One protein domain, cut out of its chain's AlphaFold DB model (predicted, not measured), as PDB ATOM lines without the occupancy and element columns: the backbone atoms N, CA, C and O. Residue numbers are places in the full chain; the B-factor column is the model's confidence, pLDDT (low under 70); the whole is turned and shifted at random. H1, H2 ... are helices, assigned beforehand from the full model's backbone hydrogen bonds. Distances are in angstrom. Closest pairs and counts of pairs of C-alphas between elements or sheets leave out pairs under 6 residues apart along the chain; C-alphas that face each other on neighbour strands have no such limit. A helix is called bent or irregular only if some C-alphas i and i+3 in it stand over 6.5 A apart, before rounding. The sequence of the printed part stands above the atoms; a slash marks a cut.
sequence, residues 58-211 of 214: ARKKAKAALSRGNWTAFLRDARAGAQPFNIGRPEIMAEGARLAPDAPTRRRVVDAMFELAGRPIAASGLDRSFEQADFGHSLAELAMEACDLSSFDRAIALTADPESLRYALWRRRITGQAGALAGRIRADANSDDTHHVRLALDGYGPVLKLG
ATOM      1  N   ALA A  58     193.459 181.776 267.157       96.31
ATOM      2  CA  ALA A  58     192.823 180.809 268.050       96.31
ATOM      3  C   ALA A  58     191.503 181.346 268.628       96.31
ATOM      4  O   ALA A  58     190.492 180.644 268.624       96.31
ATOM      5  N   ARG A  59     191.471 182.631 269.010       96.56
ATOM      6  CA  ARG A  59     190.270 183.283 269.547       96.56
ATOM      7  C   ARG A  59     189.172 183.381 268.501       96.56
ATOM      8  O   ARG A  59     188.018 183.051 268.782       96.56
ATOM      9  N   LYS A  60     189.530 183.775 267.276       96.31
ATOM     10  CA  LYS A  60     188.601 183.817 266.138       96.31
ATOM     11  C   LYS A  60     187.991 182.437 265.869       96.31
ATOM     12  O   LYS A  60     186.784 182.327 265.651       96.31
ATOM     13  N   LYS A  61     188.804 181.376 265.903       96.94
ATOM     14  CA  LYS A  61     188.345 179.991 265.708       96.94
ATOM     15  C   LYS A  61     187.460 179.501 266.852       96.94
ATOM     16  O   LYS A  61     186.412 178.926 266.570       96.94
ATOM     17  N   ALA A  62     187.821 179.784 268.103       97.12
ATOM     18  CA  ALA A  62     187.018 179.424 269.268       97.12
ATOM     19  C   ALA A  62     185.631 180.081 269.214       97.12
ATOM     20  O   ALA A  62     184.617 179.392 269.326       97.12
ATOM     21  N   LYS A  63     185.568 181.391 268.929       96.56
ATOM     22  CA  LYS A  63     184.302 182.115 268.726       96.56
ATOM     23  C   LYS A  63     183.452 181.500 267.616       96.56
ATOM     24  O   LYS A  63     182.259 181.304 267.811       96.56
ATOM     25  N   ALA A  64     184.058 181.179 266.473       95.25
ATOM     26  CA  ALA A  64     183.343 180.579 265.350       95.25
ATOM     27  C   ALA A  64     182.817 179.164 265.662       95.25
ATOM     28  O   ALA A  64     181.736 178.803 265.204       95.25
ATOM     29  N   ALA A  65     183.558 178.361 266.431       95.44
ATOM     30  CA  ALA A  65     183.090 177.051 266.887       95.44
ATOM     31  C   ALA A  65     181.904 177.193 267.854       95.44
ATOM     32  O   ALA A  65     180.890 176.516 267.697       95.44
ATOM     33  N   LEU A  66     181.996 178.130 268.802       95.12
ATOM     34  CA  LEU A  66     180.935 178.413 269.770       95.12
ATOM     35  C   LEU A  66     179.691 179.036 269.128       95.12
ATOM     36  O   LEU A  66     178.588 178.765 269.580       95.12
ATOM     37  N   SER A  67     179.827 179.820 268.055       93.50
ATOM     38  CA  SER A  67     178.675 180.414 267.361       93.50
ATOM     39  C   SER A  67     177.892 179.413 266.507       93.50
ATOM     40  O   SER A  67     176.752 179.680 266.143       93.50
ATOM     41  N   ARG A  68     178.506 178.284 266.128       87.12
ATOM     42  CA  ARG A  68     177.887 177.234 265.299       87.12
ATOM     43  C   ARG A  68     177.212 176.134 266.121       87.12
ATOM     44  O   ARG A  68     176.535 175.286 265.547       87.12
ATOM     45  N   GLY A  69     177.416 176.116 267.435       85.50
ATOM     46  CA  GLY A  69     176.945 175.049 268.310       85.50
ATOM     47  C   GLY A  69     176.827 175.499 269.760       85.50
ATOM     48  O   GLY A  69     176.610 176.666 270.056       85.50
ATOM     49  N   ASN A  70     176.957 174.551 270.683       93.38
ATOM     50  CA  ASN A  70     177.006 174.811 272.119       93.38
ATOM     51  C   ASN A  70     178.291 174.218 272.719       93.38
ATOM     52  O   ASN A  70     179.069 173.561 272.027       93.38
ATOM     53  N   TRP A  71     178.506 174.406 274.022       96.62
ATOM     54  CA  TRP A  71     179.685 173.883 274.724       96.62
ATOM     55  C   TRP A  71     179.852 172.362 274.612       96.62
ATOM     56  O   TRP A  71     180.974 171.865 274.586       96.62
ATOM     57  N   THR A  72     178.756 171.610 274.499       96.31
ATOM     58  CA  THR A  72     178.820 170.160 274.279       96.31
ATOM     59  C   THR A  72     179.366 169.836 272.889       96.31
ATOM     60  O   THR A  72     180.253 168.991 272.776       96.31
ATOM     61  N   ALA A  73     178.900 170.529 271.845       96.19
ATOM     62  CA  ALA A  73     179.435 170.386 270.490       96.19
ATOM     63  C   ALA A  73     180.911 170.810 270.421       96.19
ATOM     64  O   ALA A  73     181.728 170.057 269.904       96.19
ATOM     65  N   PHE A  74     181.266 171.944 271.037       97.88
ATOM     66  CA  PHE A  74     182.647 172.428 271.122       97.88
ATOM     67  C   PHE A  74     183.594 171.356 271.681       97.88
ATOM     68  O   PHE A  74     184.618 171.050 271.074       97.88
ATOM     69  N   LEU A  75     183.233 170.739 272.812       97.94
ATOM     70  CA  LEU A  75     184.054 169.707 273.450       97.94
ATOM     71  C   LEU A  75     184.074 168.389 272.671       97.94
ATOM     72  O   LEU A  75     185.107 167.725 272.623       97.94
ATOM     73  N   ARG A  76     182.949 167.989 272.071       97.06
ATOM     74  CA  ARG A  76     182.886 166.800 271.212       97.06
ATOM     75  C   ARG A  76     183.824 166.953 270.015       97.06
ATOM     76  O   ARG A  76     184.623 166.058 269.756       97.06
ATOM     77  N   ASP A  77     183.744 168.084 269.324       97.00
ATOM     78  CA  ASP A  77     184.515 168.341 268.108       97.00
ATOM     79  C   ASP A  77     186.011 168.488 268.436       97.00
ATOM     80  O   ASP A  77     186.852 167.949 267.715       97.00
ATOM     81  N   ALA A  78     186.347 169.107 269.577       97.12
ATOM     82  CA  ALA A  78     187.714 169.156 270.092       97.12
ATOM     83  C   ALA A  78     188.284 167.758 270.360       97.12
ATOM     84  O   ALA A  78     189.382 167.442 269.900       97.12
ATOM     85  N   ARG A  79     187.531 166.884 271.041       96.69
ATOM     86  CA  ARG A  79     187.963 165.502 271.306       96.69
ATOM     87  C   ARG A  79     188.162 164.699 270.026       96.69
ATOM     88  O   ARG A  79     189.134 163.960 269.920       96.69
ATOM     89  N   ALA A  80     187.286 164.893 269.046       95.50
ATOM     90  CA  ALA A  80     187.392 164.254 267.740       95.50
ATOM     91  C   ALA A  80     188.535 164.811 266.868       95.50
ATOM     92  O   ALA A  80     188.817 164.241 265.819       95.50
ATOM     93  N   GLY A  81     189.162 165.933 267.250       93.38
ATOM     94  CA  GLY A  81     190.126 166.634 266.394       93.38
ATOM     95  C   GLY A  81     189.491 167.169 265.104       93.38
ATOM     96  O   GLY A  81     190.177 167.369 264.105       93.38
ATOM     97  N   ALA A  82     188.170 167.371 265.100       93.69
ATOM     98  CA  ALA A  82     187.441 167.884 263.949       93.69
ATOM     99  C   ALA A  82     187.714 169.382 263.766       93.69
ATOM    100  O   ALA A  82     188.060 170.082 264.715       93.69
ATOM    101  N   GLN A  83     187.518 169.907 262.554       91.50
ATOM    102  CA  GLN A  83     187.621 171.347 262.292       91.50
ATOM    103  C   GLN A  83     186.767 172.157 263.295       91.50
ATOM    104  O   GLN A  83     185.589 171.845 263.463       91.50
ATOM    105  N   PRO A  84     187.309 173.218 263.928       93.69
ATOM    106  CA  PRO A  84     188.606 173.849 263.656       93.69
ATOM    107  C   PRO A  84     189.794 173.308 264.476       93.69
ATOM    108  O   PRO A  84     190.879 173.870 264.386       93.69
ATOM    109  N   PHE A  85     189.609 172.261 265.277       95.38
ATOM    110  CA  PHE A  85     190.599 171.692 266.200       95.38
ATOM    111  C   PHE A  85     191.571 170.698 265.556       95.38
ATOM    112  O   PHE A  85     192.306 170.012 266.249       95.38
ATOM    113  N   ASN A  86     191.600 170.580 264.237       91.56
ATOM    114  CA  ASN A  86     192.607 169.768 263.556       91.56
ATOM    115  C   ASN A  86     193.973 170.485 263.464       91.56
ATOM    116  O   ASN A  86     194.957 169.861 263.084       91.56
ATOM    117  N   ILE A  87     194.030 171.795 263.757       89.81
ATOM    118  CA  ILE A  87     195.256 172.606 263.824       89.81
ATOM    119  C   ILE A  87     195.125 173.588 264.994       89.81
ATOM    120  O   ILE A  87     194.164 174.357 265.038       89.81
ATOM    121  N   GLY A  88     196.103 173.599 265.905       92.81
ATOM    122  CA  GLY A  88     196.110 174.500 267.066       92.81
ATOM    123  C   GLY A  88     195.008 174.186 268.083       92.81
ATOM    124  O   GLY A  88     194.360 175.085 268.621       92.81
ATOM    125  N   ARG A  89     194.707 172.892 268.276       97.12
ATOM    126  CA  ARG A  89     193.668 172.429 269.206       97.12
ATOM    127  C   ARG A  89     193.863 172.982 270.622       97.12
ATOM    128  O   ARG A  89     192.878 173.510 271.151       97.12
ATOM    129  N   PRO A  90     195.065 172.911 271.225       97.81
ATOM    130  CA  PRO A  90     195.289 173.422 272.573       97.81
ATOM    131  C   PRO A  90     194.955 174.907 272.718       97.81
ATOM    132  O   PRO A  90     194.216 175.287 273.627       97.81
ATOM    133  N   GLU A  91     195.400 175.738 271.776       97.81
ATOM    134  CA  GLU A  91     195.216 177.188 271.812       97.81
ATOM    135  C   GLU A  91     193.750 177.571 271.592       97.81
ATOM    136  O   GLU A  91     193.220 178.455 272.267       97.81
ATOM    137  N   ILE A  92     193.056 176.891 270.670       98.25
ATOM    138  CA  ILE A  92     191.623 177.118 270.428       98.25
ATOM    139  C   ILE A  92     190.809 176.722 271.666       98.25
ATOM    140  O   ILE A  92     189.893 177.449 272.056       98.25
ATOM    141  N   MET A  93     191.130 175.592 272.305       98.62
ATOM    142  CA  MET A  93     190.472 175.186 273.548       98.62
ATOM    143  C   MET A  93     190.761 176.162 274.692       98.62
ATOM    144  O   MET A  93     189.836 176.494 275.434       98.62
ATOM    145  N   ALA A  94     191.986 176.684 274.801       98.56
ATOM    146  CA  ALA A  94     192.332 177.675 275.814       98.56
ATOM    147  C   ALA A  94     191.543 178.980 275.650       98.56
ATOM    148  O   ALA A  94     190.990 179.505 276.618       98.56
ATOM    149  N   GLU A  95     191.386 179.462 274.417       98.44
ATOM    150  CA  GLU A  95     190.494 180.586 274.127       98.44
ATOM    151  C   GLU A  95     189.028 180.248 274.427       98.44
ATOM    152  O   GLU A  95     188.300 181.089 274.949       98.44
ATOM    153  N   GLY A  96     188.599 179.005 274.193       98.00
ATOM    154  CA  GLY A  96     187.306 178.501 274.659       98.00
ATOM    155  C   GLY A  96     187.144 178.623 276.178       98.00
ATOM    156  O   GLY A  96     186.128 179.129 276.646       98.00
ATOM    157  N   ALA A  97     188.160 178.248 276.958       98.44
ATOM    158  CA  ALA A  97     188.148 178.394 278.413       98.44
ATOM    159  C   ALA A  97     188.076 179.871 278.853       98.44
ATOM    160  O   ALA A  97     187.371 180.184 279.812       98.44
ATOM    161  N   ARG A  98     188.749 180.789 278.142       97.75
ATOM    162  CA  ARG A  98     188.668 182.245 278.387       97.75
ATOM    163  C   ARG A  98     187.316 182.855 278.002       97.75
ATOM    164  O   ARG A  98     186.925 183.868 278.572       97.75
ATOM    165  N   LEU A  99     186.619 182.266 277.030       97.56
ATOM    166  CA  LEU A  99     185.297 182.698 276.558       97.56
ATOM    167  C   LEU A  99     184.134 182.052 277.322       97.56
ATOM    168  O   LEU A  99     182.978 182.379 277.048       97.56
ATOM    169  N   ALA A 100     184.411 181.123 278.239       97.69
ATOM    170  CA  ALA A 100     183.385 180.456 279.023       97.69
ATOM    171  C   ALA A 100     182.546 181.475 279.821       97.69
ATOM    172  O   ALA A 100     183.116 182.366 280.452       97.69
ATOM    173  N   PRO A 101     181.205 181.349 279.824       96.50
ATOM    174  CA  PRO A 101     180.323 182.315 280.478       96.50
ATOM    175  C   PRO A 101     180.395 182.246 282.007       96.50
ATOM    176  O   PRO A 101     180.009 183.193 282.685       96.50
ATOM    177  N   ASP A 102     180.869 181.125 282.550       96.56
ATOM    178  CA  ASP A 102     180.908 180.848 283.977       96.56
ATOM    179  C   ASP A 102     182.056 179.891 284.349       96.56
ATOM    180  O   ASP A 102     182.670 179.225 283.504       96.56
ATOM    181  N   ALA A 103     182.359 179.830 285.649       96.25
ATOM    182  CA  ALA A 103     183.424 178.987 286.185       96.25
ATOM    183  C   ALA A 103     183.200 177.474 285.955       96.25
ATOM    184  O   ALA A 103     184.173 176.798 285.606       96.25
ATOM    185  N   PRO A 104     181.977 176.913 286.092       97.69
ATOM    186  CA  PRO A 104     181.718 175.511 285.761       97.69
ATOM    187  C   PRO A 104     182.026 175.164 284.300       97.69
ATOM    188  O   PRO A 104     182.663 174.146 284.026       97.69
ATOM    189  N   THR A 105     181.630 176.015 283.355       97.75
ATOM    190  CA  THR A 105     181.896 175.809 281.928       97.75
ATOM    191  C   THR A 105     183.383 175.912 281.633       97.75
ATOM    192  O   THR A 105     183.928 175.039 280.957       97.75
ATOM    193  N   ARG A 106     184.073 176.904 282.213       98.19
ATOM    194  CA  ARG A 106     185.534 177.017 282.111       98.19
ATOM    195  C   ARG A 106     186.220 175.746 282.607       98.19
ATOM    196  O   ARG A 106     187.089 175.216 281.920       98.19
ATOM    197  N   ARG A 107     185.808 175.241 283.775       97.94
ATOM    198  CA  ARG A 107     186.358 174.018 284.373       97.94
ATOM    199  C   ARG A 107     186.176 172.816 283.449       97.94
ATOM    200  O   ARG A 107     187.150 172.134 283.176       97.94
ATOM    201  N   ARG A 108     184.985 172.631 282.867       98.19
ATOM    202  CA  ARG A 108     184.727 171.553 281.892       98.19
ATOM    203  C   ARG A 108     185.668 171.591 280.686       98.19
ATOM    204  O   ARG A 108     186.057 170.534 280.197       98.19
ATOM    205  N   VAL A 109     186.014 172.780 280.188       98.50
ATOM    206  CA  VAL A 109     186.970 172.924 279.076       98.50
ATOM    207  C   VAL A 109     188.386 172.571 279.526       98.50
ATOM    208  O   VAL A 109     189.048 171.785 278.857       98.50
ATOM    209  N   VAL A 110     188.829 173.101 280.669       98.56
ATOM    210  CA  VAL A 110     190.162 172.823 281.231       98.56
ATOM    211  C   VAL A 110     190.340 171.337 281.557       98.56
ATOM    212  O   VAL A 110     191.371 170.759 281.225       98.56
ATOM    213  N   ASP A 111     189.328 170.691 282.134       98.38
ATOM    214  CA  ASP A 111     189.354 169.256 282.423       98.38
ATOM    215  C   ASP A 111     189.487 168.443 281.131       98.38
ATOM    216  O   ASP A 111     190.349 167.572 281.041       98.38
ATOM    217  N   ALA A 112     188.726 168.790 280.087       98.38
ATOM    218  CA  ALA A 112     188.846 168.146 278.780       98.38
ATOM    219  C   ALA A 112     190.226 168.361 278.129       98.38
ATOM    220  O   ALA A 112     190.728 167.466 277.454       98.38
ATOM    221  N   MET A 113     190.856 169.523 278.327       98.50
ATOM    222  CA  MET A 113     192.229 169.763 277.863       98.50
ATOM    223  C   MET A 113     193.227 168.846 278.578       98.50
ATOM    224  O   MET A 113     194.093 168.270 277.928       98.50
ATOM    225  N   PHE A 114     193.092 168.655 279.894       97.88
ATOM    226  CA  PHE A 114     193.925 167.703 280.633       97.88
ATOM    227  C   PHE A 114     193.664 166.244 280.237       97.88
ATOM    228  O   PHE A 114     194.612 165.470 280.142       97.88
ATOM    229  N   GLU A 115     192.405 165.864 279.986       96.75
ATOM    230  CA  GLU A 115     192.054 164.539 279.455       96.75
ATOM    231  C   GLU A 115     192.764 164.275 278.121       96.75
ATOM    232  O   GLU A 115     193.362 163.215 277.944       96.75
ATOM    233  N   LEU A 116     192.731 165.247 277.202       95.94
ATOM    234  CA  LEU A 116     193.356 165.144 275.881       95.94
ATOM    235  C   LEU A 116     194.884 165.156 275.941       95.94
ATOM    236  O   LEU A 116     195.523 164.433 275.180       95.94
ATOM    237  N   ALA A 117     195.467 165.934 276.853       94.81
ATOM    238  CA  ALA A 117     196.909 165.936 277.074       94.81
ATOM    239  C   ALA A 117     197.417 164.577 277.583       94.81
ATOM    240  O   ALA A 117     198.559 164.202 277.313       94.81
ATOM    241  N   GLY A 118     196.576 163.832 278.308       91.06
ATOM    242  CA  GLY A 118     196.928 162.546 278.894       91.06
ATOM    243  C   GLY A 118     197.914 162.668 280.061       91.06
ATOM    244  O   GLY A 118     198.092 163.726 280.664       91.06
ATOM    245  N   ARG A 119     198.545 161.545 280.424       87.50
ATOM    246  CA  ARG A 119     199.577 161.517 281.474       87.50
ATOM    247  C   ARG A 119     200.925 161.985 280.914       87.50
ATOM    248  O   ARG A 119     201.194 161.680 279.753       87.50
ATOM    249  N   PRO A 120     201.787 162.629 281.725       82.06
ATOM    250  CA  PRO A 120     203.141 162.978 281.305       82.06
ATOM    251  C   PRO A 120     203.871 161.759 280.741       82.06
ATOM    252  O   PRO A 120     203.941 160.716 281.397       82.06
ATOM    253  N   ILE A 121     204.391 161.881 279.522       78.00
ATOM    254  CA  ILE A 121     205.167 160.817 278.886       78.00
ATOM    255  C   ILE A 121     206.645 161.135 279.093       78.00
ATOM    256  O   ILE A 121     207.132 162.178 278.659       78.00
ATOM    257  N   ALA A 122     207.379 160.217 279.724       66.38
ATOM    258  CA  ALA A 122     208.828 160.313 279.918       66.38
ATOM    259  C   ALA A 122     209.606 160.004 278.619       66.38
ATOM    260  O   ALA A 122     210.536 159.205 278.615       66.38
ATOM    261  N   ALA A 123     209.190 160.600 277.501       62.09
ATOM    262  CA  ALA A 123     209.824 160.441 276.199       62.09
ATOM    263  C   ALA A 123     210.770 161.615 275.902       62.09
ATOM    264  O   ALA A 123     210.470 162.783 276.190       62.09
ATOM    265  N   SER A 124     211.913 161.290 275.300       57.06
ATOM    266  CA  SER A 124     212.905 162.235 274.782       57.06
ATOM    267  C   SER A 124     212.872 162.265 273.254       57.06
ATOM    268  O   SER A 124     212.673 161.234 272.623       57.06
ATOM    269  N   GLY A 125     213.136 163.422 272.645       59.38
ATOM    270  CA  GLY A 125     213.249 163.529 271.186       59.38
ATOM    271  C   GLY A 125     211.910 163.378 270.451       59.38
ATOM    272  O   GLY A 125     210.902 163.931 270.886       59.38
ATOM    273  N   LEU A 126     211.916 162.665 269.319       54.00
ATOM    274  CA  LEU A 126     210.768 162.510 268.407       54.00
ATOM    275  C   LEU A 126     209.622 161.655 268.979       54.00
ATOM    276  O   LEU A 126     208.514 161.708 268.455       54.00
ATOM    277  N   ASP A 127     209.872 160.921 270.065       54.31
ATOM    278  CA  ASP A 127     208.868 160.090 270.745       54.31
ATOM    279  C   ASP A 127     207.955 160.906 271.677       54.31
ATOM    280  O   ASP A 127     206.995 160.391 272.256       54.31
ATOM    281  N   ARG A 128     208.255 162.198 271.858       64.38
ATOM    282  CA  ARG A 128     207.440 163.105 272.661       64.38
ATOM    283  C   ARG A 128     206.213 163.542 271.863       64.38
ATOM    284  O   ARG A 128     206.325 164.034 270.745       64.38
ATOM    285  N   SER A 129     205.035 163.429 272.473       78.50
ATOM    286  CA  SER A 129     203.811 163.985 271.895       78.50
ATOM    287  C   SER A 129     203.913 165.514 271.848       78.50
ATOM    288  O   SER A 129     203.805 166.177 272.881       78.50
ATOM    289  N   PHE A 130     204.135 166.077 270.654       82.38
ATOM    290  CA  PHE A 130     204.134 167.530 270.432       82.38
ATOM    291  C   PHE A 130     202.847 168.167 270.964       82.38
ATOM    292  O   PHE A 130     202.889 169.144 271.703       82.38
ATOM    293  N   GLU A 131     201.711 167.529 270.690       89.50
ATOM    294  CA  GLU A 131     200.413 168.016 271.137       89.50
ATOM    295  C   GLU A 131     200.266 168.009 272.669       89.50
ATOM    296  O   GLU A 131     199.662 168.922 273.228       89.50
ATOM    297  N   GLN A 132     200.857 167.034 273.376       92.56
ATOM    298  CA  GLN A 132     200.885 167.049 274.845       92.56
ATOM    299  C   GLN A 132     201.629 168.282 275.370       92.56
ATOM    300  O   GLN A 132     201.150 168.923 276.306       92.56
ATOM    301  N   ALA A 133     202.767 168.628 274.762       92.50
ATOM    302  CA  ALA A 133     203.540 169.797 275.165       92.50
ATOM    303  C   ALA A 133     202.772 171.107 274.920       92.50
ATOM    304  O   ALA A 133     202.781 171.984 275.789       92.50
ATOM    305  N   ASP A 134     202.060 171.208 273.796       94.75
ATOM    306  CA  ASP A 134     201.226 172.367 273.453       94.75
ATOM    307  C   ASP A 134     200.017 172.503 274.401       94.75
ATOM    308  O   ASP A 134     199.691 173.604 274.867       94.75
ATOM    309  N   PHE A 135     199.390 171.381 274.780       97.31
ATOM    310  CA  PHE A 135     198.395 171.360 275.856       97.31
ATOM    311  C   PHE A 135     198.990 171.790 277.191       97.31
ATOM    312  O   PHE A 135     198.394 172.632 277.861       97.31
ATOM    313  N   GLY A 136     200.155 171.260 277.570       97.25
ATOM    314  CA  GLY A 136     200.855 171.639 278.797       97.25
ATOM    315  C   GLY A 136     201.116 173.141 278.865       97.25
ATOM    316  O   GLY A 136     200.825 173.773 279.878       97.25
ATOM    317  N   HIS A 137     201.577 173.737 277.761       97.38
ATOM    318  CA  HIS A 137     201.814 175.174 277.666       97.38
ATOM    319  C   HIS A 137     200.521 175.981 277.840       97.38
ATOM    320  O   HIS A 137     200.448 176.864 278.698       97.38
ATOM    321  N   SER A 138     199.484 175.637 277.073       98.12
ATOM    322  CA  SER A 138     198.184 176.318 277.108       98.12
ATOM    323  C   SER A 138     197.517 176.216 278.487       98.12
ATOM    324  O   SER A 138     196.971 177.189 279.005       98.12
ATOM    325  N   LEU A 139     197.593 175.042 279.118       98.69
ATOM    326  CA  LEU A 139     197.087 174.802 280.471       98.69
ATOM    327  C   LEU A 139     197.881 175.585 281.523       98.69
ATOM    328  O   LEU A 139     197.275 176.153 282.433       98.69
ATOM    329  N   ALA A 140     199.209 175.655 281.395       98.56
ATOM    330  CA  ALA A 140     200.055 176.420 282.304       98.56
ATOM    331  C   ALA A 140     199.756 177.920 282.202       98.56
ATOM    332  O   ALA A 140     199.694 178.598 283.225       98.56
ATOM    333  N   GLU A 141     199.499 178.437 280.997       98.31
ATOM    334  CA  GLU A 141     199.085 179.827 280.802       98.31
ATOM    335  C   GLU A 141     197.734 180.106 281.484       98.31
ATOM    336  O   GLU A 141     197.630 181.036 282.283       98.31
ATOM    337  N   LEU A 142     196.720 179.261 281.260       98.56
ATOM    338  CA  LEU A 142     195.401 179.401 281.894       98.56
ATOM    339  C   LEU A 142     195.452 179.311 283.424       98.56
ATOM    340  O   LEU A 142     194.705 180.014 284.110       98.56
ATOM    341  N   ALA A 143     196.279 178.413 283.961       98.44
ATOM    342  CA  ALA A 143     196.461 178.248 285.398       98.44
ATOM    343  C   ALA A 143     197.210 179.442 286.000       98.44
ATOM    344  O   ALA A 143     196.802 179.963 287.039       98.44
ATOM    345  N   MET A 144     198.245 179.930 285.307       98.19
ATOM    346  CA  MET A 144     198.964 181.145 285.676       98.19
ATOM    347  C   MET A 144     198.032 182.353 285.696       98.19
ATOM    348  O   MET A 144     198.040 183.073 286.688       98.19
ATOM    349  N   GLU A 145     197.203 182.560 284.668       97.25
ATOM    350  CA  GLU A 145     196.219 183.651 284.613       97.25
ATOM    351  C   GLU A 145     195.241 183.590 285.794       97.25
ATOM    352  O   GLU A 145     194.973 184.613 286.424       97.25
ATOM    353  N   ALA A 146     194.766 182.386 286.123       96.69
ATOM    354  CA  ALA A 146     193.804 182.132 287.195       96.69
ATOM    355  C   ALA A 146     194.420 182.030 288.600       96.69
ATOM    356  O   ALA A 146     193.684 181.766 289.548       96.69
ATOM    357  N   CYS A 147     195.734 182.225 288.745       97.44
ATOM    358  CA  CYS A 147     196.439 182.107 290.024       97.44
ATOM    359  C   CYS A 147     196.306 180.721 290.689       97.44
ATOM    360  O   CYS A 147     196.350 180.602 291.911       97.44
ATOM    361  N   ASP A 148     196.167 179.660 289.889       97.62
ATOM    362  CA  ASP A 148     196.017 178.282 290.359       97.62
ATOM    363  C   ASP A 148     197.359 177.543 290.293       97.62
ATOM    364  O   ASP A 148     197.727 176.968 289.266       97.62
ATOM    365  N   LEU A 149     198.105 177.564 291.403       97.81
ATOM    366  CA  LEU A 149     199.422 176.926 291.489       97.81
ATOM    367  C   LEU A 149     199.355 175.404 291.288       97.81
ATOM    368  O   LEU A 149     200.249 174.829 290.674       97.81
ATOM    369  N   SER A 150     198.301 174.747 291.775       97.62
ATOM    370  CA  SER A 150     198.185 173.289 291.677       97.62
ATOM    371  C   SER A 150     197.974 172.851 290.230       97.62
ATOM    372  O   SER A 150     198.612 171.903 289.768       97.62
ATOM    373  N   SER A 151     197.081 173.528 289.502       97.81
ATOM    374  CA  SER A 151     196.882 173.253 288.077       97.81
ATOM    375  C   SER A 151     198.100 173.658 287.254       97.81
ATOM    376  O   SER A 151     198.432 172.966 286.294       97.81
ATOM    377  N   PHE A 152     198.791 174.732 287.648       98.50
ATOM    378  CA  PHE A 152     200.025 175.172 287.004       98.50
ATOM    379  C   PHE A 152     201.109 174.092 287.074       98.50
ATOM    380  O   PHE A 152     201.646 173.703 286.040       98.50
ATOM    381  N   ASP A 153     201.362 173.540 288.263       97.56
ATOM    382  CA  ASP A 153     202.374 172.498 288.480       97.56
ATOM    383  C   ASP A 153     202.061 171.224 287.691       97.56
ATOM    384  O   ASP A 153     202.944 170.621 287.076       97.56
ATOM    385  N   ARG A 154     200.777 170.849 287.623       97.00
ATOM    386  CA  ARG A 154     200.329 169.724 286.796       97.00
ATOM    387  C   ARG A 154     200.524 169.988 285.302       97.00
ATOM    388  O   ARG A 154     200.858 169.067 284.564       97.00
ATOM    389  N   ALA A 155     200.293 171.220 284.856       97.75
ATOM    390  CA  ALA A 155     200.388 171.598 283.454       97.75
ATOM    391  C   ALA A 155     201.837 171.674 282.958       97.75
ATOM    392  O   ALA A 155     202.138 171.136 281.894       97.75
ATOM    393  N   ILE A 156     202.754 172.268 283.731       96.25
ATOM    394  CA  ILE A 156     204.165 172.374 283.320       96.25
ATOM    395  C   ILE A 156     204.829 171.000 283.193       96.25
ATOM    396  O   ILE A 156     205.666 170.821 282.312       96.25
ATOM    397  N   ALA A 157     204.404 170.010 283.986       94.00
ATOM    398  CA  ALA A 157     204.887 168.632 283.893       94.00
ATOM    399  C   ALA A 157     204.534 167.945 282.557       94.00
ATOM    400  O   ALA A 157     205.138 166.931 282.216       94.00
ATOM    401  N   LEU A 158     203.570 168.484 281.803       93.75
ATOM    402  CA  LEU A 158     203.205 168.015 280.460       93.75
ATOM    403  C   LEU A 158     204.034 168.694 279.360       93.75
ATOM    404  O   LEU A 158     203.967 168.296 278.202       93.75
ATOM    405  N   THR A 159     204.787 169.745 279.689       92.44
ATOM    406  CA  THR A 159     205.546 170.520 278.703       92.44
ATOM    407  C   THR A 159     206.868 169.848 278.347       92.44
ATOM    408  O   THR A 159     207.397 169.016 279.081       92.44
ATOM    409  N   ALA A 160     207.439 170.247 277.211       87.25
ATOM    410  CA  ALA A 160     208.728 169.737 276.764       87.25
ATOM    411  C   ALA A 160     209.912 170.170 277.658       87.25
ATOM    412  O   ALA A 160     210.901 169.443 277.762       87.25
ATOM    413  N   ASP A 161     209.817 171.344 278.280       88.94
ATOM    414  CA  ASP A 161     210.854 171.906 279.147       88.94
ATOM    415  C   ASP A 161     210.207 172.535 280.396       88.94
ATOM    416  O   ASP A 161     209.984 173.752 280.437       88.94
ATOM    417  N   PRO A 162     209.854 171.712 281.405       91.38
ATOM    418  CA  PRO A 162     209.190 172.184 282.621       91.38
ATOM    419  C   PRO A 162     210.027 173.196 283.417       91.38
ATOM    420  O   PRO A 162     209.470 174.077 284.069       91.38
ATOM    421  N   GLU A 163     211.358 173.111 283.316       90.94
ATOM    422  CA  GLU A 163     212.312 173.958 284.042       90.94
ATOM    423  C   GLU A 163     212.662 175.255 283.298       90.94
ATOM    424  O   GLU A 163     213.490 176.054 283.771       90.94
ATOM    425  N   SER A 164     212.022 175.498 282.148       93.19
ATOM    426  CA  SER A 164     212.255 176.695 281.349       93.19
ATOM    427  C   SER A 164     212.087 177.968 282.181       93.19
ATOM    428  O   SER A 164     211.223 178.092 283.060       93.19
ATOM    429  N   LEU A 165     212.900 178.978 281.868       95.31
ATOM    430  CA  LEU A 165     212.839 180.277 282.537       95.31
ATOM    431  C   LEU A 165     211.436 180.911 282.455       95.31
ATOM    432  O   LEU A 165     211.004 181.573 283.403       95.31
ATOM    433  N   ARG A 166     210.707 180.675 281.355       96.81
ATOM    434  CA  ARG A 166     209.325 181.136 281.173       96.81
ATOM    435  C   ARG A 166     208.425 180.617 282.293       96.81
ATOM    436  O   ARG A 166     207.768 181.418 282.958       96.81
ATOM    437  N   TYR A 167     208.422 179.306 282.537       97.56
ATOM    438  CA  TYR A 167     207.571 178.705 283.569       97.56
ATOM    439  C   TYR A 167     208.018 179.083 284.979       97.56
ATOM    440  O   TYR A 167     207.171 179.326 285.837       97.56
ATOM    441  N   ALA A 168     209.322 179.255 285.209       97.25
ATOM    442  CA  ALA A 168     209.815 179.791 286.474       97.25
ATOM    443  C   ALA A 168     209.254 181.202 286.752       97.25
ATOM    444  O   ALA A 168     208.804 181.483 287.864       97.25
ATOM    445  N   LEU A 169     209.224 182.084 285.747       97.94
ATOM    446  CA  LEU A 169     208.649 183.429 285.872       97.94
ATOM    447  C   LEU A 169     207.124 183.401 286.039       97.94
ATOM    448  O   LEU A 169     206.594 184.117 286.889       97.94
ATOM    449  N   TRP A 170     206.420 182.539 285.303       97.94
ATOM    450  CA  TRP A 170     204.974 182.341 285.462       97.94
ATOM    451  C   TRP A 170     204.620 181.842 286.867       97.94
ATOM    452  O   TRP A 170     203.733 182.404 287.507       97.94
ATOM    453  N   ARG A 171     205.387 180.890 287.417       97.81
ATOM    454  CA  ARG A 171     205.254 180.456 288.817       97.81
ATOM    455  C   ARG A 171     205.456 181.619 289.789       97.81
ATOM    456  O   ARG A 171     204.733 181.729 290.778       97.81
ATOM    457  N   ARG A 172     206.420 182.510 289.522       97.06
ATOM    458  CA  ARG A 172     206.665 183.715 290.337       97.06
ATOM    459  C   ARG A 172     205.559 184.756 290.224       97.06
ATOM    460  O   ARG A 172     205.392 185.524 291.162       97.06
ATOM    461  N   ARG A 173     204.758 184.774 289.154       96.56
ATOM    462  CA  ARG A 173     203.520 185.569 289.136       96.56
ATOM    463  C   ARG A 173     202.547 185.093 290.223       96.56
ATOM    464  O   ARG A 173     201.980 185.916 290.937       96.56
ATOM    465  N   ILE A 174     202.397 183.775 290.358       97.81
ATOM    466  CA  ILE A 174     201.486 183.149 291.328       97.81
ATOM    467  C   ILE A 174     202.028 183.279 292.756       97.81
ATOM    468  O   ILE A 174     201.304 183.633 293.675       97.81
ATOM    469  N   THR A 175     203.321 183.011 292.940       96.50
ATOM    470  CA  THR A 175     203.958 182.915 294.268       96.50
ATOM    471  C   THR A 175     204.615 184.213 294.750       96.50
ATOM    472  O   THR A 175     204.995 184.314 295.915       96.50
ATOM    473  N   GLY A 176     204.752 185.215 293.881       94.56
ATOM    474  CA  GLY A 176     205.451 186.468 294.159       94.56
ATOM    475  C   GLY A 176     206.969 186.412 293.938       94.56
ATOM    476  O   GLY A 176     207.564 185.381 293.619       94.56
ATOM    477  N   GLN A 177     207.610 187.571 294.135       89.06
ATOM    478  CA  GLN A 177     209.071 187.746 294.161       89.06
ATOM    479  C   GLN A 177     209.815 187.293 292.886       89.06
ATOM    480  O   GLN A 177     210.863 186.647 292.962       89.06
ATOM    481  N   ALA A 178     209.350 187.686 291.691       92.94
ATOM    482  CA  ALA A 178     210.070 187.380 290.442       92.94
ATOM    483  C   ALA A 178     211.514 187.923 290.421       92.94
ATOM    484  O   ALA A 178     212.361 187.379 289.717       92.94
ATOM    485  N   GLY A 179     211.817 188.939 291.244       91.88
ATOM    486  CA  GLY A 179     213.167 189.475 291.445       91.88
ATOM    487  C   GLY A 179     214.219 188.426 291.823       91.88
ATOM    488  O   GLY A 179     215.373 188.573 291.426       91.88
ATOM    489  N   ALA A 180     213.828 187.335 292.491       93.25
ATOM    490  CA  ALA A 180     214.730 186.229 292.823       93.25
ATOM    491  C   ALA A 180     215.326 185.539 291.578       93.25
ATOM    492  O   ALA A 180     216.395 184.941 291.655       93.25
ATOM    493  N   LEU A 181     214.672 185.649 290.414       96.19
ATOM    494  CA  LEU A 181     215.159 185.089 289.150       96.19
ATOM    495  C   LEU A 181     216.112 186.026 288.393       96.19
ATOM    496  O   LEU A 181     216.687 185.616 287.388       96.19
ATOM    497  N   ALA A 182     216.334 187.258 288.865       95.44
ATOM    498  CA  ALA A 182     217.222 188.211 288.193       95.44
ATOM    499  C   ALA A 182     218.671 187.705 288.084       95.44
ATOM    500  O   ALA A 182     219.334 187.982 287.089       95.44
ATOM    501  N   GLY A 183     219.156 186.963 289.088       94.00
ATOM    502  CA  GLY A 183     220.477 186.325 289.048       94.00
ATOM    503  C   GLY A 183     220.574 185.284 287.933       94.00
ATOM    504  O   GLY A 183     221.454 185.390 287.088       94.00
ATOM    505  N   ARG A 184     219.607 184.357 287.873       93.62
ATOM    506  CA  ARG A 184     219.508 183.323 286.826       93.62
ATOM    507  C   ARG A 184     219.455 183.926 285.421       93.62
ATOM    508  O   ARG A 184     220.179 183.492 284.539       93.62
ATOM    509  N   ILE A 185     218.654 184.976 285.226       94.88
ATOM    510  CA  ILE A 185     218.546 185.662 283.927       94.88
ATOM    511  C   ILE A 185     219.907 186.170 283.445       94.88
ATOM    512  O   ILE A 185     220.222 186.016 282.269       94.88
ATOM    513  N   ARG A 186     220.708 186.763 284.339       93.81
ATOM    514  CA  ARG A 186     222.031 187.290 283.983       93.81
ATOM    515  C   ARG A 186     223.073 186.187 283.808       93.81
ATOM    516  O   ARG A 186     223.886 186.293 282.905       93.81
ATOM    517  N   ALA A 187     223.056 185.169 284.669       89.12
ATOM    518  CA  ALA A 187     224.059 184.104 284.676       89.12
ATOM    519  C   ALA A 187     223.988 183.212 283.428       89.12
ATOM    520  O   ALA A 187     225.023 182.823 282.902       89.12
ATOM    521  N   ASP A 188     222.779 182.950 282.931       84.94
ATOM    522  CA  ASP A 188     222.558 182.073 281.774       84.94
ATOM    523  C   ASP A 188     222.628 182.843 280.431       84.94
ATOM    524  O   ASP A 188     222.303 182.301 279.373       84.94
ATOM    525  N   ALA A 189     223.022 184.124 280.452       80.88
ATOM    526  CA  ALA A 189     223.170 184.936 279.250       80.88
ATOM    527  C   ALA A 189     224.365 184.455 278.411       80.88
ATOM    528  O   ALA A 189     225.490 184.377 278.898       80.88
ATOM    529  N   ASN A 190     224.128 184.178 277.128       81.88
ATOM    530  CA  ASN A 190     225.170 183.816 276.171       81.88
ATOM    531  C   ASN A 190     225.074 184.673 274.899       81.88
ATOM    532  O   ASN A 190     224.082 185.366 274.668       81.88
ATOM    533  N   SER A 191     226.120 184.639 274.073       76.81
ATOM    534  CA  SER A 191     226.213 185.398 272.818       76.81
ATOM    535  C   SER A 191     225.519 184.726 271.621       76.81
ATOM    536  O   SER A 191     225.406 185.315 270.532       76.81
ATOM    537  N   ASP A 192     225.055 183.491 271.793       83.19
ATOM    538  CA  ASP A 192     224.828 182.552 270.696       83.19
ATOM    539  C   ASP A 192     223.402 182.617 270.161       83.19
ATOM    540  O   ASP A 192     223.208 182.589 268.942       83.19
ATOM    541  N   ASP A 193     222.398 182.842 271.011       86.50
ATOM    542  CA  ASP A 193     221.021 183.029 270.555       86.50
ATOM    543  C   ASP A 193     220.209 184.037 271.385       86.50
ATOM    544  O   ASP A 193     220.604 184.506 272.443       86.50
ATOM    545  N   THR A 194     219.036 184.401 270.865       91.56
ATOM    546  CA  THR A 194     218.103 185.332 271.534       91.56
ATOM    547  C   THR A 194     217.018 184.628 272.355       91.56
ATOM    548  O   THR A 194     216.180 185.296 272.961       91.56
ATOM    549  N   HIS A 195     216.984 183.296 272.338       92.38
ATOM    550  CA  HIS A 195     215.952 182.459 272.935       92.38
ATOM    551  C   HIS A 195     215.857 182.685 274.440       92.38
ATOM    552  O   HIS A 195     214.760 182.937 274.928       92.38
ATOM    553  N   HIS A 196     216.981 182.713 275.162       93.50
ATOM    554  CA  HIS A 196     216.986 182.969 276.611       93.50
ATOM    555  C   HIS A 196     216.310 184.300 276.979       93.50
ATOM    556  O   HIS A 196     215.417 184.349 277.827       93.50
ATOM    557  N   VAL A 197     216.663 185.381 276.274       95.75
ATOM    558  CA  VAL A 197     216.055 186.706 276.484       95.75
ATOM    559  C   VAL A 197     214.566 186.687 276.133       95.75
ATOM    560  O   VAL A 197     213.755 187.246 276.870       95.75
ATOM    561  N   ARG A 198     214.179 186.018 275.040       95.56
ATOM    562  CA  ARG A 198     212.769 185.875 274.642       95.56
ATOM    563  C   ARG A 198     211.957 185.089 275.668       95.56
ATOM    564  O   ARG A 198     210.879 185.542 276.034       95.56
ATOM    565  N   LEU A 199     212.490 183.994 276.214       95.25
ATOM    566  CA  LEU A 199     211.853 183.257 277.309       95.25
ATOM    567  C   LEU A 199     211.656 184.137 278.546       95.25
ATOM    568  O   LEU A 199     210.613 184.059 279.197       95.25
ATOM    569  N   ALA A 200     212.630 184.993 278.862       97.00
ATOM    570  CA  ALA A 200     212.516 185.935 279.969       97.00
ATOM    571  C   ALA A 200     211.420 186.989 279.725       97.00
ATOM    572  O   ALA A 200     210.657 187.310 280.640       97.00
ATOM    573  N   LEU A 201     211.314 187.509 278.496       97.38
ATOM    574  CA  LEU A 201     210.269 188.455 278.092       97.38
ATOM    575  C   LEU A 201     208.875 187.814 278.127       97.38
ATOM    576  O   LEU A 201     207.977 188.354 278.776       97.38
ATOM    577  N   ASP A 202     208.714 186.635 277.526       96.06
ATOM    578  CA  ASP A 202     207.469 185.854 277.547       96.06
ATOM    579  C   ASP A 202     207.057 185.482 278.980       96.06
ATOM    580  O   ASP A 202     205.877 185.500 279.340       96.06
ATOM    581  N   GLY A 203     208.039 185.150 279.820       96.69
ATOM    582  CA  GLY A 203     207.841 184.798 281.220       96.69
ATOM    583  C   GLY A 203     207.429 185.985 282.092       96.69
ATOM    584  O   GLY A 203     206.554 185.861 282.947       96.69
ATOM    585  N   TYR A 204     208.045 187.154 281.898       97.69
ATOM    586  CA  TYR A 204     207.796 188.330 282.737       97.69
ATOM    587  C   TYR A 204     206.629 189.196 282.240       97.69
ATOM    588  O   TYR A 204     206.008 189.913 283.027       97.69
ATOM    589  N   GLY A 205     206.276 189.104 280.956       97.19
ATOM    590  CA  GLY A 205     205.162 189.836 280.353       97.19
ATOM    591  C   GLY A 205     203.832 189.711 281.113       97.19
ATOM    592  O   GLY A 205     203.187 190.738 281.334       97.19
ATOM    593  N   PRO A 206     203.414 188.514 281.570       96.75
ATOM    594  CA  PRO A 206     202.216 188.361 282.393       96.75
ATOM    595  C   PRO A 206     202.274 189.075 283.745       96.75
ATOM    596  O   PRO A 206     201.252 189.602 284.174       96.75
ATOM    597  N   VAL A 207     203.442 189.159 284.395       96.81
ATOM    598  CA  VAL A 207     203.600 189.933 285.644       96.81
ATOM    599  C   VAL A 207     203.353 191.416 285.379       96.81
ATOM    600  O   VAL A 207     202.646 192.063 286.144       96.81
ATOM    601  N   LEU A 208     203.880 191.951 284.272       96.62
ATOM    602  CA  LEU A 208     203.629 193.341 283.878       96.62
ATOM    603  C   LEU A 208     202.156 193.580 283.533       96.62
ATOM    604  O   LEU A 208     201.595 194.590 283.938       96.62
ATOM    605  N   LYS A 209     201.533 192.653 282.798       96.50
ATOM    606  CA  LYS A 209     200.155 192.795 282.308       96.50
ATOM    607  C   LYS A 209     199.099 192.630 283.399       96.50
ATOM    608  O   LYS A 209     198.082 193.313 283.377       96.50
ATOM    609  N   LEU A 210     199.285 191.643 284.267       96.00
ATOM    610  CA  LEU A 210     198.247 191.134 285.164       96.00
ATOM    611  C   LEU A 210     198.619 191.277 286.646       96.00
ATOM    612  O   LEU A 210     197.856 190.814 287.491       96.00
ATOM    613  N   GLY A 211     199.791 191.827 286.968       96.12
ATOM    614  CA  GLY A 211     200.304 191.880 288.336       96.12
ATOM    615  C   GLY A 211     200.621 190.500 288.922       96.12
ATOM    616  O   GLY A 211     200.539 189.470 288.242       96.12
TER     617      GLY A 211
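This is residues 58 to 211 of the 214 residues of an uncharacterized protein of Hyphomonas sp (UniProt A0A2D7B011). Helices stand mostly aligned in two groups, one on each side of H5, which lies in the middle: H2, H3 and H4 on one side, H7, H8 and H9 on the other. H1 crosses H3 steeply, short H6 packs on H5 and H7, and residues 190 to 195 stick out. The printed part has 154 residues, with nine named helices, H1 to H9 in order, and no named strand; the class is all helix. It is compact, with a radius of gyration of the C-alphas of 16.4 A, and spans 50 by 36 by 26 A.

H1, residues 58 to 67, touches H3, residues 89 to 99, at a steep tilt of 66 degrees; their closest C-alphas, of Ala 58 and Ile 92, are 4.6 A apart. H2, residues 71 to 80, touches H4, residues 103 to 117, closest at the C-alphas of Arg 79 and Leu 116, 7.1 A apart. H3 and H4 form a hairpin, a shallow tilt of 9 degrees, opposite ways, with the C-alphas of Ala 97 and Arg 106 closest at 4.7 A. H5, residues 130 to 145, touches H3, closest at the C-alphas of Pro 90 and Phe 135, 5.0 A apart. H5 and H6, residues 149 to 156, form a hairpin, closest at the C-alphas of Gly 136 and Ala 155, 4.7 A apart. H5 touches H7, residues 165 to 175, with residues 140 to 144 alone; the closest C-alphas, of Met 144 and Trp 170, are 6.1 A apart. H7 touches H9, residues 195 to 210, the same way at a shallow tilt of 21 degrees, with the C-alphas of Arg 166 and Gly 203 closest at 4.0 A. H8, residues 178 to 187, only just touches H9, with 3 pairs of C-alphas within 8 A, the closest being Ile 185 and Ala 200 at 7.2 A. H1 and H9 are apart. Every O i to N i+4 pair is within hydrogen-bond range in H1 to H7, against 3 of 6 in H8 and 10 of 12 in H9.

H1 begins at C-alpha 58, (192.823, 180.809, 268.050). H4 is 20.9 A long, H5 22.9 A and H9 23.2 A, from first to last C-alpha. H5 begins at C-alpha 130, (204.134, 167.530, 270.432), and H9 ends at C-alpha 210, (198.247, 191.134, 285.164). H8 and H9 are only just irregular: C-alphas 180 and 183 are 6.9 A apart, and C-alphas 203 and 206 are 6.8 A apart.

The two C-alphas farthest apart, of Gly 69 and Ala 187, are 50.7 A apart. The printed part has no cut. The link from H4 to H5, residues 118 to 129, is long. Mean pLDDT of the printed part is 93.1, and residues 122 to 128 are under 70.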